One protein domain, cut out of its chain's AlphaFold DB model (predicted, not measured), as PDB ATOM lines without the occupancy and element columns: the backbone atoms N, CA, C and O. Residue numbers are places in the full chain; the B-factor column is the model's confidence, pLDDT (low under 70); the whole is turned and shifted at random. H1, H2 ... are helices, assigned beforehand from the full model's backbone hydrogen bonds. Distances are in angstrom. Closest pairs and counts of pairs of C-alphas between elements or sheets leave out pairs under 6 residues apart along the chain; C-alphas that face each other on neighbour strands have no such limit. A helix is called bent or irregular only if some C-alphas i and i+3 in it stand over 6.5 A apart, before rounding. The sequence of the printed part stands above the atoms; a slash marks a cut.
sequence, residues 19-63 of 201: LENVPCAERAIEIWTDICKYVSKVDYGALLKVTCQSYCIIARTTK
ATOM      1  N   LEU A  19     -33.298 -15.545  11.777       66.75
ATOM      2  CA  LEU A  19     -34.189 -14.789  10.891       66.75
ATOM      3  C   LEU A  19     -33.554 -14.466   9.532       66.75
ATOM      4  O   LEU A  19     -34.247 -14.443   8.517       66.75
ATOM      5  N   GLU A  20     -32.238 -14.262   9.506       73.62
ATOM      6  CA  GLU A  20     -31.470 -13.960   8.294       73.62
ATOM      7  C   GLU A  20     -31.145 -15.231   7.485       73.62
ATOM      8  O   GLU A  20     -30.656 -15.157   6.357       73.62
ATOM      9  N   ASN A  21     -31.454 -16.419   8.022       79.94
ATOM     10  CA  ASN A  21     -31.109 -17.693   7.393       79.94
ATOM     11  C   ASN A  21     -32.199 -18.249   6.472       79.94
ATOM     12  O   ASN A  21     -31.912 -19.200   5.744       79.94
ATOM     13  N   VAL A  22     -33.416 -17.687   6.449       81.44
ATOM     14  CA  VAL A  22     -34.442 -18.118   5.478       81.44
ATOM     15  C   VAL A  22     -33.955 -17.910   4.036       81.44
ATOM     16  O   VAL A  22     -33.928 -18.899   3.300       81.44
ATOM     17  N   PRO A  23     -33.436 -16.726   3.644       84.75
ATOM     18  CA  PRO A  23     -32.822 -16.542   2.327       84.75
ATOM     19  C   PRO A  23     -31.652 -17.497   2.064       84.75
ATOM     20  O   PRO A  23     -31.463 -17.957   0.939       84.75
ATOM     21  N   CYS A  24     -30.866 -17.832   3.094       83.50
ATOM     22  CA  CYS A  24     -29.763 -18.788   2.967       83.50
ATOM     23  C   CYS A  24     -30.268 -20.195   2.623       83.50
ATOM     24  O   CYS A  24     -29.707 -20.851   1.749       83.50
ATOM     25  N   ALA A  25     -31.337 -20.646   3.281       80.50
ATOM     26  CA  ALA A  25     -31.957 -21.939   3.018       80.50
ATOM     27  C   ALA A  25     -32.649 -21.976   1.645       80.50
ATOM     28  O   ALA A  25     -32.534 -22.971   0.932       80.50
ATOM     29  N   GLU A  26     -33.299 -20.889   1.225       83.31
ATOM     30  CA  GLU A  26     -33.855 -20.764  -0.129       83.31
ATOM     31  C   GLU A  26     -32.760 -20.811  -1.200       83.31
ATOM     32  O   GLU A  26     -32.868 -21.590  -2.148       83.31
ATOM     33  N   ARG A  27     -31.661 -20.062  -1.010       86.94
ATOM     34  CA  ARG A  27     -30.497 -20.120  -1.904       86.94
ATOM     35  C   ARG A  27     -29.902 -21.522  -1.952       86.94
ATOM     36  O   ARG A  27     -29.531 -21.972  -3.029       86.94
ATOM     37  N   ALA A  28     -29.811 -22.207  -0.814       83.31
ATOM     38  CA  ALA A  28     -29.296 -23.569  -0.756       83.31
ATOM     39  C   ALA A  28     -30.140 -24.531  -1.606       83.31
ATOM     40  O   ALA A  28     -29.562 -25.331  -2.332       83.31
ATOM     41  N   ILE A  29     -31.476 -24.417  -1.572       80.50
ATOM     42  CA  ILE A  29     -32.378 -25.207  -2.428       80.50
ATOM     43  C   ILE A  29     -32.195 -24.850  -3.904       80.50
ATOM     44  O   ILE A  29     -32.128 -25.746  -4.744       80.50
ATOM     45  N   GLU A  30     -32.094 -23.559  -4.217       84.31
ATOM     46  CA  GLU A  30     -31.925 -23.064  -5.583       84.31
ATOM     47  C   GLU A  30     -30.677 -23.652  -6.259       84.31
ATOM     48  O   GLU A  30     -30.755 -24.185  -7.367       84.31
ATOM     49  N   ILE A  31     -29.533 -23.622  -5.570       86.50
ATOM     50  CA  ILE A  31     -28.260 -24.129  -6.105       86.50
ATOM     51  C   ILE A  31     -28.084 -25.641  -5.900       86.50
ATOM     52  O   ILE A  31     -27.115 -26.220  -6.394       86.50
ATOM     53  N   TRP A  32     -28.998 -26.302  -5.179       84.44
ATOM     54  CA  TRP A  32     -28.846 -27.702  -4.773       84.44
ATOM     55  C   TRP A  32     -28.679 -28.645  -5.962       84.44
ATOM     56  O   TRP A  32     -27.875 -29.573  -5.925       84.44
ATOM     57  N   THR A  33     -29.418 -28.394  -7.045       81.94
ATOM     58  CA  THR A  33     -29.346 -29.230  -8.250       81.94
ATOM     59  C   THR A  33     -27.961 -29.191  -8.893       81.94
ATOM     60  O   THR A  33     -27.467 -30.223  -9.347       81.94
ATOM     61  N   ASP A  34     -27.300 -28.035  -8.876       86.62
ATOM     62  CA  ASP A  34     -25.948 -27.875  -9.404       86.62
ATOM     63  C   ASP A  34     -24.895 -28.481  -8.474       86.62
ATOM     64  O   ASP A  34     -23.952 -29.113  -8.955       86.62
ATOM     65  N   ILE A  35     -25.099 -28.393  -7.154       86.94
ATOM     66  CA  ILE A  35     -24.275 -29.102  -6.164       86.94
ATOM     67  C   ILE A  35     -24.342 -30.618  -6.401       86.94
ATOM     68  O   ILE A  35     -23.301 -31.273  -6.465       86.94
ATOM     69  N   CYS A  36     -25.538 -31.181  -6.604       84.75
ATOM     70  CA  CYS A  36     -25.696 -32.602  -6.919       84.75
ATOM     71  C   CYS A  36     -24.965 -32.988  -8.213       84.75
ATOM     72  O   CYS A  36     -24.230 -33.973  -8.217       84.75
ATOM     73  N   LYS A  37     -25.099 -32.198  -9.290       87.56
ATOM     74  CA  LYS A  37     -24.384 -32.446 -10.558       87.56
ATOM     75  C   LYS A  37     -22.867 -32.436 -10.375       87.56
ATOM     76  O   LYS A  37     -22.175 -33.254 -10.979       87.56
ATOM     77  N   TYR A  38     -22.352 -31.500  -9.575       88.31
ATOM     78  CA  TYR A  38     -20.927 -31.405  -9.273       88.31
ATOM     79  C   TYR A  38     -20.428 -32.661  -8.553       88.31
ATOM     80  O   TYR A  38     -19.486 -33.291  -9.028       88.31
ATOM     81  N   VAL A  39     -21.104 -33.060  -7.469       87.88
ATOM     82  CA  VAL A  39     -20.757 -34.268  -6.703       87.88
ATOM     83  C   VAL A  39     -20.794 -35.509  -7.592       87.88
ATOM     84  O   VAL A  39     -19.831 -36.267  -7.605       87.88
ATOM     85  N   SER A  40     -21.830 -35.676  -8.423       86.75
ATOM     86  CA  SER A  40     -21.896 -36.806  -9.355       86.75
ATOM     87  C   SER A  40     -20.698 -36.845 -10.306       86.75
ATOM     88  O   SER A  40     -20.120 -37.905 -10.510       86.75
ATOM     89  N   LYS A  41     -20.274 -35.710 -10.875       87.44
ATOM     90  CA  LYS A  41     -19.117 -35.678 -11.790       87.44
ATOM     91  C   LYS A  41     -17.793 -36.005 -11.103       87.44
ATOM     92  O   LYS A  41     -16.936 -36.615 -11.738       87.44
ATOM     93  N   VAL A  42     -17.627 -35.615  -9.841       88.12
ATOM     94  CA  VAL A  42     -16.464 -36.018  -9.036       88.12
ATOM     95  C   VAL A  42     -16.514 -37.524  -8.753       88.12
ATOM     96  O   VAL A  42     -15.508 -38.204  -8.936       88.12
ATOM     97  N   ASP A  43     -17.681 -38.061  -8.391       85.69
ATOM     98  CA  ASP A  43     -17.860 -39.488  -8.087       85.69
ATOM     99  C   ASP A  43     -17.644 -40.391  -9.320       85.69
ATOM    100  O   ASP A  43     -17.053 -41.462  -9.198       85.69
ATOM    101  N   TYR A  44     -18.050 -39.950 -10.518       87.19
ATOM    102  CA  TYR A  44     -17.804 -40.653 -11.791       87.19
ATOM    103  C   TYR A  44     -16.385 -40.446 -12.360       87.19
ATOM    104  O   TYR A  44     -16.091 -40.930 -13.451       87.19
ATOM    105  N   GLY A  45     -15.506 -39.712 -11.668       85.12
ATOM    106  CA  GLY A  45     -14.125 -39.471 -12.105       85.12
ATOM    107  C   GLY A  45     -13.975 -38.488 -13.274       85.12
ATOM    108  O   GLY A  45     -12.886 -38.350 -13.822       85.12
ATOM    109  N   ALA A  46     -15.041 -37.776 -13.649       86.12
ATOM    110  CA  ALA A  46     -15.004 -36.744 -14.690       86.12
ATOM    111  C   ALA A  46     -14.349 -35.432 -14.211       86.12
ATOM    112  O   ALA A  46     -14.061 -34.547 -15.018       86.12
ATOM    113  N   LEU A  47     -14.147 -35.287 -12.899       85.94
ATOM    114  CA  LEU A  47     -13.429 -34.191 -12.252       85.94
ATOM    115  C   LEU A  47     -12.398 -34.753 -11.268       85.94
ATOM    116  O   LEU A  47     -12.496 -35.902 -10.837       85.94
ATOM    117  N   LEU A  48     -11.427 -33.919 -10.887       85.81
ATOM    118  CA  LEU A  48     -10.427 -34.272  -9.881       85.81
ATOM    119  C   LEU A  48     -11.096 -34.688  -8.566       85.81
ATOM    120  O   LEU A  48     -12.035 -34.045  -8.093       85.81
ATOM    121  N   LYS A  49     -10.567 -35.751  -7.958       84.75
ATOM    122  CA  LYS A  49     -11.030 -36.238  -6.661       84.75
ATOM    123  C   LYS A  49     -10.767 -35.180  -5.590       84.75
ATOM    124  O   LYS A  49      -9.621 -34.817  -5.335       84.75
ATOM    125  N   VAL A  50     -11.827 -34.728  -4.930       84.88
ATOM    126  CA  VAL A  50     -11.744 -33.789  -3.808       84.88
ATOM    127  C   VAL A  50     -11.858 -34.567  -2.500       84.88
ATOM    128  O   VAL A  50     -12.807 -35.319  -2.301       84.88
ATOM    129  N   THR A  51     -10.887 -34.408  -1.602       85.69
ATOM    130  CA  THR A  51     -10.815 -35.157  -0.330       85.69
ATOM    131  C   THR A  51     -11.039 -34.286   0.906       85.69
ATOM    132  O   THR A  51     -10.980 -34.784   2.030       85.69
ATOM    133  N   CYS A  52     -11.307 -32.989   0.732       89.19
ATOM    134  CA  CYS A  52     -11.484 -32.082   1.859       89.19
ATOM    135  C   CYS A  52     -12.776 -32.371   2.642       89.19
ATOM    136  O   CYS A  52     -13.782 -32.844   2.107       89.19
ATOM    137  N   GLN A  53     -12.759 -32.042   3.934       87.38
ATOM    138  CA  GLN A  53     -13.866 -32.348   4.840       87.38
ATOM    139  C   GLN A  53     -15.175 -31.650   4.449       87.38
ATOM    140  O   GLN A  53     -16.242 -32.250   4.567       87.38
ATOM    141  N   SER A  54     -15.106 -30.422   3.928       84.69
ATOM    142  CA  SER A  54     -16.279 -29.695   3.431       84.69
ATOM    143  C   SER A  54     -16.944 -30.414   2.255       84.69
ATOM    144  O   SER A  54     -18.164 -30.579   2.259       84.69
ATOM    145  N   TYR A  55     -16.161 -30.920   1.297       87.19
ATOM    146  CA  TYR A  55     -16.681 -31.744   0.205       87.19
ATOM    147  C   TYR A  55     -17.307 -33.038   0.727       87.19
ATOM    148  O   TYR A  55     -18.427 -33.362   0.352       87.19
ATOM    149  N   CYS A  56     -16.633 -33.747   1.637       85.88
ATOM    150  CA  CYS A  56     -17.152 -34.987   2.219       85.88
ATOM    151  C   CYS A  56     -18.506 -34.790   2.918       85.88
ATOM    152  O   CYS A  56     -19.366 -35.665   2.836       85.88
ATOM    153  N   ILE A  57     -18.709 -33.652   3.590       84.75
ATOM    154  CA  ILE A  57     -20.005 -33.294   4.176       84.75
ATOM    155  C   ILE A  57     -21.036 -33.117   3.063       84.75
ATOM    156  O   ILE A  57     -22.040 -33.819   3.067       84.75
ATOM    157  N   ILE A  58     -20.759 -32.268   2.070       84.12
ATOM    158  CA  ILE A  58     -21.685 -32.000   0.960       84.12
ATOM    159  C   ILE A  58     -22.040 -33.287   0.202       84.12
ATOM    160  O   ILE A  58     -23.216 -33.536  -0.032       84.12
ATOM    161  N   ALA A  59     -21.061 -34.131  -0.123       84.62
ATOM    162  CA  ALA A  59     -21.261 -35.386  -0.848       84.62
ATOM    163  C   ALA A  59     -22.059 -36.433  -0.049       84.62
ATOM    164  O   ALA A  59     -22.720 -37.295  -0.629       84.62
ATOM    165  N   ARG A  60     -22.020 -36.374   1.289       81.06
ATOM    166  CA  ARG A  60     -22.943 -37.142   2.140       81.06
ATOM    167  C   ARG A  60     -24.331 -36.514   2.116       81.06
ATOM    168  O   ARG A  60     -25.315 -37.220   1.939       81.06
ATOM    169  N   THR A  61     -24.411 -35.193   2.229       76.56
ATOM    170  CA  THR A  61     -25.675 -34.459   2.293       76.56
ATOM    171  C   THR A  61     -26.452 -34.472   0.975       76.56
ATOM    172  O   THR A  61     -27.675 -34.478   1.011       76.56
ATOM    173  N   THR A  62     -25.804 -34.559  -0.192       73.00
ATOM    174  CA  THR A  62     -26.487 -34.764  -1.487       73.00
ATOM    175  C   THR A  62     -27.240 -36.090  -1.558       73.00
ATOM    176  O   THR A  62     -28.161 -36.226  -2.365       73.00
ATOM    177  N   LYS A  63     -26.903 -37.047  -0.684       67.62
ATOM    178  CA  LYS A  63     -27.639 -38.304  -0.505       67.62
ATOM    179  C   LYS A  63     -28.816 -38.155   0.473       67.62
ATOM    180  O   LYS A  63     -29.736 -38.969   0.430       67.62
TER     181      LYS A  63
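AT A GLANCE: This is residues 19 to 63 of the 201 residues of an uncharacterized protein of Araneus ventricosus (UniProt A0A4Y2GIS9). Picture a long helix with a bend, H1, whose first stretch, residues 19 to 31, sticks out alone, while after its second arm, H1b, the chain folds back and a short helix, H2, crosses near H1b at a steep angle. H1 makes the long axis, and the bend, H1b, the link and H2 form the body at one end. The printed part has 45 residues with two named helices, H1 then H2, and no named strand; the class is all helix. The whole is loose, with a radius of gyration of the C-alphas of 12.1 A, and only just elongated, spanning 38 by 19 by 16 A.

HOW THE PARTS SIT: Start at H1, residues 19 to 43, assigned as one helix by its hydrogen bonds but bent: C-alphas 30 and 33 are 7.2 A apart. Its arms, H1a, residues 19 to 30, and H1b, residues 33 to 43, stand at a steep tilt of 59 degrees. H1a is itself irregular, with C-alphas 20 and 23 at 6.6 A. Go on to H2, residues 53 to 61: it is close to H1b but not clearly touching, the closest C-alphas, those of Val 39 and Ala 59, being 6.0 A apart. They run opposite ways at a steep tilt of 68 degrees, only just short of about perpendicular. H1a and H2 are apart. Every O i to N i+4 pair is within hydrogen-bond range in H1b and H2, and 6 of 8 in H1a.

IN THESE COORDINATES: Find C-alpha 19 at (-34.189, -14.789, 10.891); from there H1a runs 18.6 A to Glu 30. H1b runs 15.4 A from Thr 33 to C-alpha 43 at (-17.860, -39.488, -8.087). H2 runs 12.3 A from Gln 53 to C-alpha 61 at (-25.675, -34.459, 2.293).

THE WHOLE: The two C-alphas farthest apart, those of Leu 19 and Gly 45, are 39.3 A apart. The printed part has no cut, and the link from H1 to H2, nine residues, is short. Look for low confidence at residues 19 and 63, where pLDDT is under 70; the mean of the printed part is 83.6.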